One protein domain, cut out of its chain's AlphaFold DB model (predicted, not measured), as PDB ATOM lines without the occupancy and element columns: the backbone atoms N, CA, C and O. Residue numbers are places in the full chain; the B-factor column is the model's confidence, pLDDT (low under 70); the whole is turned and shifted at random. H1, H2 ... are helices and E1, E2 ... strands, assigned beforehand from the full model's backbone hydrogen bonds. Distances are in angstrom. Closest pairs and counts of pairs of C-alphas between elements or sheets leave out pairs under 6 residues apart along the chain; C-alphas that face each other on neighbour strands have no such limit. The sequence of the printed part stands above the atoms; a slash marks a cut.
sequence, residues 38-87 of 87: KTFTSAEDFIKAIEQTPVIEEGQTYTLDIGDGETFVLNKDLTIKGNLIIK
ATOM      1  N   LYS A  38     133.087 139.534 131.846       94.12
ATOM      2  CA  LYS A  38     131.664 139.439 131.510       94.12
ATOM      3  C   LYS A  38     131.472 139.209 130.022       94.12
ATOM      4  O   LYS A  38     131.890 140.022 129.203       94.12
ATOM      5  N   THR A  39     130.781 138.127 129.687       96.56
ATOM      6  CA  THR A  39     130.445 137.784 128.303       96.56
ATOM      7  C   THR A  39     128.963 138.017 128.045       96.56
ATOM      8  O   THR A  39     128.113 137.618 128.841       96.56
ATOM      9  N   PHE A  40     128.664 138.647 126.917       95.81
ATOM     10  CA  PHE A  40     127.328 138.915 126.410       95.81
ATOM     11  C   PHE A  40     127.182 138.229 125.059       95.81
ATOM     12  O   PHE A  40     127.976 138.481 124.163       95.81
ATOM     13  N   THR A  41     126.155 137.401 124.900       94.31
ATOM     14  CA  THR A  41     125.810 136.760 123.617       94.31
ATOM     15  C   THR A  41     124.646 137.470 122.918       94.31
ATOM     16  O   THR A  41     123.998 136.913 122.039       94.31
ATOM     17  N   SER A  42     124.292 138.666 123.395       91.62
ATOM     18  CA  SER A  42     123.198 139.488 122.889       91.62
ATOM     19  C   SER A  42     123.606 140.954 122.941       91.62
ATOM     20  O   SER A  42     123.991 141.468 123.998       91.62
ATOM     21  N   ALA A  43     123.463 141.638 121.806       91.69
ATOM     22  CA  ALA A  43     123.670 143.077 121.704       91.69
ATOM     23  C   ALA A  43     122.782 143.853 122.689       91.69
ATOM     24  O   ALA A  43     123.228 144.827 123.290       91.69
ATOM     25  N   GLU A  44     121.540 143.407 122.898       92.56
ATOM     26  CA  GLU A  44     120.595 144.072 123.799       92.56
ATOM     27  C   GLU A  44     121.059 144.022 125.255       92.56
ATOM     28  O   GLU A  44     120.959 145.015 125.975       92.56
ATOM     29  N   ASP A  45     121.589 142.884 125.699       93.94
ATOM     30  CA  ASP A  45     122.031 142.723 127.084       93.94
ATOM     31  C   ASP A  45     123.348 143.451 127.348       93.94
ATOM     32  O   ASP A  45     123.541 144.008 128.433       93.94
ATOM     33  N   PHE A  46     124.218 143.524 126.340       95.38
ATOM     34  CA  PHE A  46     125.396 144.382 126.384       95.38
ATOM     35  C   PHE A  46     125.007 145.863 126.480       95.38
ATOM     36  O   PHE A  46     125.513 146.571 127.350       95.38
ATOM     37  N   ILE A  47     124.046 146.321 125.670       94.75
ATOM     38  CA  ILE A  47     123.534 147.698 125.736       94.75
ATOM     39  C   ILE A  47     122.938 147.991 127.117       94.75
ATOM     40  O   ILE A  47     123.298 149.000 127.717       94.75
ATOM     41  N   LYS A  48     122.099 147.104 127.669       94.75
ATOM     42  CA  LYS A  48     121.542 147.275 129.026       94.75
ATOM     43  C   LYS A  48     122.637 147.382 130.087       94.75
ATOM     44  O   LYS A  48     122.510 148.175 131.017       94.75
ATOM     45  N   ALA A  49     123.707 146.594 129.970       93.25
ATOM     46  CA  ALA A  49     124.826 146.676 130.902       93.25
ATOM     47  C   ALA A  49     125.565 148.017 130.799       93.25
ATOM     48  O   ALA A  49     125.887 148.602 131.831       93.25
ATOM     49  N   ILE A  50     125.775 148.533 129.586       94.19
ATOM     50  CA  ILE A  50     126.387 149.852 129.367       94.19
ATOM     51  C   ILE A  50     125.481 150.978 129.872       94.19
ATOM     52  O   ILE A  50     125.967 151.945 130.446       94.19
ATOM     53  N   GLU A  51     124.161 150.863 129.717       94.19
ATOM     54  CA  GLU A  51     123.218 151.857 130.245       94.19
ATOM     55  C   GLU A  51     123.265 151.952 131.776       94.19
ATOM     56  O   GLU A  51     123.093 153.036 132.333       94.19
ATOM     57  N   GLN A  52     123.519 150.835 132.460       92.75
ATOM     58  CA  GLN A  52     123.702 150.814 133.912       92.75
ATOM     59  C   GLN A  52     125.095 151.285 134.328       92.75
ATOM     60  O   GLN A  52     125.266 151.860 135.404       92.75
ATOM     61  N   THR A  53     126.110 151.003 133.514       93.62
ATOM     62  CA  THR A  53     127.506 151.314 133.817       93.62
ATOM     63  C   THR A  53     128.235 151.683 132.519       93.62
ATOM     64  O   THR A  53     128.777 150.803 131.850       93.62
ATOM     65  N   PRO A  54     128.283 152.979 132.146       95.25
ATOM     66  CA  PRO A  54     128.812 153.426 130.850       95.25
ATOM     67  C   PRO A  54     130.350 153.480 130.795       95.25
ATOM     68  O   PRO A  54     130.935 154.165 129.953       95.25
ATOM     69  N   VAL A  55     131.018 152.784 131.717       97.00
ATOM     70  CA  VAL A  55     132.473 152.735 131.842       97.00
ATOM     71  C   VAL A  55     132.899 151.292 132.092       97.00
ATOM     72  O   VAL A  55     132.421 150.669 133.037       97.00
ATOM     73  N   ILE A  56     133.808 150.782 131.263       95.81
ATOM     74  CA  ILE A  56     134.565 149.556 131.549       95.81
ATOM     75  C   ILE A  56     135.838 149.997 132.270       95.81
ATOM     76  O   ILE A  56     136.705 150.625 131.656       95.81
ATOM     77  N   GLU A  57     135.923 149.729 133.569       95.81
ATOM     78  CA  GLU A  57     137.037 150.175 134.410       95.81
ATOM     79  C   GLU A  57     138.308 149.340 134.176       95.81
ATOM     80  O   GLU A  57     138.284 148.284 133.539       95.81
ATOM     81  N   GLU A  58     139.444 149.829 134.673       95.44
ATOM     82  CA  GLU A  58     140.716 149.099 134.620       95.44
ATOM     83  C   GLU A  58     140.581 147.717 135.278       95.44
ATOM     84  O   GLU A  58     139.914 147.557 136.300       95.44
ATOM     85  N   GLY A  59     141.191 146.702 134.666       91.94
ATOM     86  CA  GLY A  59     141.055 145.319 135.124       91.94
ATOM     87  C   GLY A  59     139.683 144.692 134.855       91.94
ATOM     88  O   GLY A  59     139.442 143.595 135.327       91.94
ATOM     89  N   GLN A  60     138.772 145.326 134.109       94.38
ATOM     90  CA  GLN A  60     137.544 144.674 133.635       94.38
ATOM     91  C   GLN A  60     137.679 144.251 132.174       94.38
ATOM     92  O   GLN A  60     138.281 144.961 131.363       94.38
ATOM     93  N   THR A  61     137.064 143.121 131.827       96.19
ATOM     94  CA  THR A  61     136.998 142.644 130.442       96.19
ATOM     95  C   THR A  61     135.562 142.321 130.079       96.19
ATOM     96  O   THR A  61     134.964 141.396 130.630       96.19
ATOM     97  N   TYR A  62     134.999 143.074 129.134       96.56
ATOM     98  CA  TYR A  62     133.695 142.763 128.552       96.56
ATOM     99  C   TYR A  62     133.886 142.148 127.168       96.56
ATOM    100  O   TYR A  62     134.625 142.678 126.340       96.56
ATOM    101  N   THR A  63     133.198 141.040 126.915       97.12
ATOM    102  CA  THR A  63     133.167 140.370 125.613       97.12
ATOM    103  C   THR A  63     131.749 140.393 125.070       97.12
ATOM    104  O   THR A  63     130.837 139.897 125.727       97.12
ATOM    105  N   LEU A  64     131.560 140.944 123.877       96.31
ATOM    106  CA  LEU A  64     130.339 140.806 123.094       96.31
ATOM    107  C   LEU A  64     130.591 139.756 122.000       96.31
ATOM    108  O   LEU A  64     131.415 139.976 121.117       96.31
ATOM    109  N   ASP A  65     129.916 138.617 122.121       95.75
ATOM    110  CA  ASP A  65     129.949 137.474 121.202       95.75
ATOM    111  C   ASP A  65     128.710 137.577 120.296       95.75
ATOM    112  O   ASP A  65     127.590 137.308 120.745       95.75
ATOM    113  N   ILE A  66     128.892 138.091 119.078       91.12
ATOM    114  CA  ILE A  66     127.833 138.211 118.065       91.12
ATOM    115  C   ILE A  66     127.969 137.100 117.028       91.12
ATOM    116  O   ILE A  66     129.049 136.573 116.789       91.12
ATOM    117  N   GLY A  67     126.854 136.716 116.405       88.69
ATOM    118  CA  GLY A  67     126.889 135.679 115.380       88.69
ATOM    119  C   GLY A  67     127.705 136.098 114.153       88.69
ATOM    120  O   GLY A  67     127.796 137.282 113.812       88.69
ATOM    121  N   ASP A  68     128.243 135.113 113.432       88.19
ATOM    122  CA  ASP A  68     128.950 135.349 112.172       88.19
ATOM    123  C   ASP A  68     128.082 136.148 111.185       88.19
ATOM    124  O   ASP A  68     126.955 135.770 110.853       88.19
ATOM    125  N   GLY A  69     128.635 137.246 110.671       85.38
ATOM    126  CA  GLY A  69     127.953 138.114 109.709       85.38
ATOM    127  C   GLY A  69     126.932 139.076 110.325       85.38
ATOM    128  O   GLY A  69     126.293 139.824 109.582       85.38
ATOM    129  N   GLU A  70     126.790 139.109 111.652       87.81
ATOM    130  CA  GLU A  70     125.973 140.107 112.330       87.81
ATOM    131  C   GLU A  70     126.701 141.450 112.452       87.81
ATOM    132  O   GLU A  70     127.926 141.546 112.502       87.81
ATOM    133  N   THR A  71     125.925 142.534 112.475       88.88
ATOM    134  CA  THR A  71     126.439 143.884 112.713       88.88
ATOM    135  C   THR A  71     125.939 144.371 114.059       88.88
ATOM    136  O   THR A  71     124.733 144.473 114.279       88.88
ATOM    137  N   PHE A  72     126.868 144.738 114.936       90.06
ATOM    138  CA  PHE A  72     126.553 145.419 116.182       90.06
ATOM    139  C   PHE A  72     126.645 146.940 116.009       90.06
ATOM    140  O   PHE A  72     127.611 147.458 115.451       90.06
ATOM    141  N   VAL A  73     125.646 147.660 116.525       92.19
ATOM    142  CA  VAL A  73     125.620 149.126 116.537       92.19
ATOM    143  C   VAL A  73     125.459 149.616 117.972       92.19
ATOM    144  O   VAL A  73     124.420 149.405 118.598       92.19
ATOM    145  N   LEU A  74     126.473 150.322 118.475       92.69
ATOM    146  CA  LEU A  74     126.420 151.007 119.764       92.69
ATOM    147  C   LEU A  74     126.022 152.473 119.563       92.69
ATOM    148  O   LEU A  74     126.836 153.294 119.159       92.69
ATOM    149  N   ASN A  75     124.774 152.807 119.893       91.62
ATOM    150  CA  ASN A  75     124.258 154.182 119.863       91.62
ATOM    151  C   ASN A  75     124.174 154.785 121.275       91.62
ATOM    152  O   ASN A  75     123.135 155.313 121.677       91.62
ATOM    153  N   LYS A  76     125.247 154.634 122.054       89.50
ATOM    154  CA  LYS A  76     125.394 155.147 123.422       89.50
ATOM    155  C   LYS A  76     126.849 155.522 123.666       89.50
ATOM    156  O   LYS A  76     127.743 154.949 123.047       89.50
ATOM    157  N   ASP A  77     127.072 156.430 124.604       94.50
ATOM    158  CA  ASP A  77     128.420 156.761 125.049       94.50
ATOM    159  C   ASP A  77     128.977 155.613 125.902       94.50
ATOM    160  O   ASP A  77     128.345 155.177 126.867       94.50
ATOM    161  N   LEU A  78     130.164 155.126 125.544       96.19
ATOM    162  CA  LEU A  78     130.905 154.113 126.291       96.19
ATOM    163  C   LEU A  78     132.346 154.582 126.461       96.19
ATOM    164  O   LEU A  78     133.029 154.880 125.482       96.19
ATOM    165  N   THR A  79     132.820 154.615 127.703       97.69
ATOM    166  CA  THR A  79     134.239 154.825 128.010       97.69
ATOM    167  C   THR A  79     134.902 153.492 128.329       97.69
ATOM    168  O   THR A  79     134.388 152.714 129.129       97.69
ATOM    169  N   ILE A  80     136.063 153.234 127.734       96.88
ATOM    170  CA  ILE A  80     136.805 151.983 127.920       96.88
ATOM    171  C   ILE A  80     138.166 152.323 128.528       96.88
ATOM    172  O   ILE A  80     138.984 152.970 127.878       96.88
ATOM    173  N   LYS A  81     138.389 151.909 129.778       96.81
ATOM    174  CA  LYS A  81     139.697 151.938 130.457       96.81
ATOM    175  C   LYS A  81     140.283 150.534 130.634       96.81
ATOM    176  O   LYS A  81     141.498 150.388 130.699       96.81
ATOM    177  N   GLY A  82     139.418 149.522 130.719       95.75
ATOM    178  CA  GLY A  82     139.776 148.105 130.653       95.75
ATOM    179  C   GLY A  82     139.764 147.566 129.221       95.75
ATOM    180  O   GLY A  82     140.215 148.231 128.289       95.75
ATOM    181  N   ASN A  83     139.215 146.364 129.042       96.88
ATOM    182  CA  ASN A  83     139.177 145.669 127.757       96.88
ATOM    183  C   ASN A  83     137.744 145.503 127.236       96.88
ATOM    184  O   ASN A  83     136.843 145.083 127.966       96.88
ATOM    185  N   LEU A  84     137.562 145.761 125.941       96.31
ATOM    186  CA  LEU A  84     136.363 145.396 125.191       96.31
ATOM    187  C   LEU A  84     136.758 144.479 124.034       96.31
ATOM    188  O   LEU A  84     137.576 144.858 123.197       96.31
ATOM    189  N   ILE A  85     136.153 143.297 123.977       95.50
ATOM    190  CA  ILE A  85     136.313 142.332 122.888       95.50
ATOM    191  C   ILE A  85     134.977 142.220 122.156       95.50
ATOM    192  O   ILE A  85     133.939 142.038 122.788       95.50
ATOM    193  N   ILE A  86     135.008 142.317 120.828       93.06
ATOM    194  CA  ILE A  86     133.859 142.066 119.953       93.06
ATOM    195  C   ILE A  86     134.299 140.974 118.985       93.06
ATOM    196  O   ILE A  86     135.319 141.148 118.310       93.06
ATOM    197  N   LYS A  87     133.590 139.850 118.966       89.31
ATOM    198  CA  LYS A  87     133.896 138.698 118.117       89.31
ATOM    199  C   LYS A  87     132.622 138.106 117.547       89.31
ATOM    200  O   LYS A  87     131.589 138.229 118.242       89.31
TER     201      LYS A  87
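This is residues 38 to 87 of the 87 residues of an uncharacterized protein of Photobacterium leiognathi subsp. mandapamensis (UniProt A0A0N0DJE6). The chain is wound in two turns set side by side: three short parallel strands make a small sheet along one wall, H1 is on one face of it in the first turn, and the long stretch of residues 65 to 82 makes the second turn from E2 round to E3. Where the first turn heads back toward E2, residues 55 to 56 pair as strands do with residues 79 to 80, parallel, and tie the two turns together. The printed part has 50 residues, with one named helix and three named strands in the order E1, H1, E2, E3; the sheet runs E1, E2, E3, all parallel, and the class is mixed, helices and strands, with under half of the residues in named elements. The whole is compact, with a radius of gyration of the C-alphas of 10.4 A, and elongated, spanning 30 by 19 by 13 A.

Start at the inner strand, E2, residues 61 to 64. On one side of it is E1, residues 38 to 40, parallel at 9 degrees; look for N 40 and O 63, 2.8 A apart and within hydrogen-bond range. On the other side is E3, residues 83 to 86, parallel at 13 degrees, with N 64 and O 85 within range at 2.8 A. The edge strands E1 and E3 are apart. H1, residues 43 to 52, is on the sheet at a height of 9.8 A. It lies over E1, and only just over E2, on which 3 of its C-alphas fall. It runs along the strands, at 2 degrees to E1 on the local plane, and its line rises 38 degrees out of that plane, only just short of standing up from the sheet. The closest C-alphas of H1 and E1 are those of Phe 46 and Phe 40, 5.8 A apart; those of H1 and E2 are Phe 46 and Leu 64, 6.9 A apart. E1, H1 and E2 form a strand-helix-strand unit, two parallel neighbour strands with a helix between them along the chain, and its crossover is right-handed. In H1 every O i to N i+4 pair is within hydrogen-bond range.

Find C-alpha 38 at (131.664, 139.439, 131.510), where E1 begins; it ends at Phe 40. H1 runs 14.5 A from C-alpha 43 at (123.670, 143.077, 121.704) to C-alpha 52. E2, from Thr 61 to Leu 64, and E3, from Asn 83 to Ile 86, are each 10.1 A long; E3 ends with C-alpha 86 at (133.859, 142.066, 119.953).

The two C-alphas farthest apart are those of Glu 58 and Gly 69, 30.1 A. The printed part has no cut and ends at Lys 87, the chain's last residue. The link from E1 to H1 is tight, that from H1 to E2 is short, and that from E2 to E3 is long, with 18 residues. The mean pLDDT of the printed part is 93.7, and no printed residue is under 70.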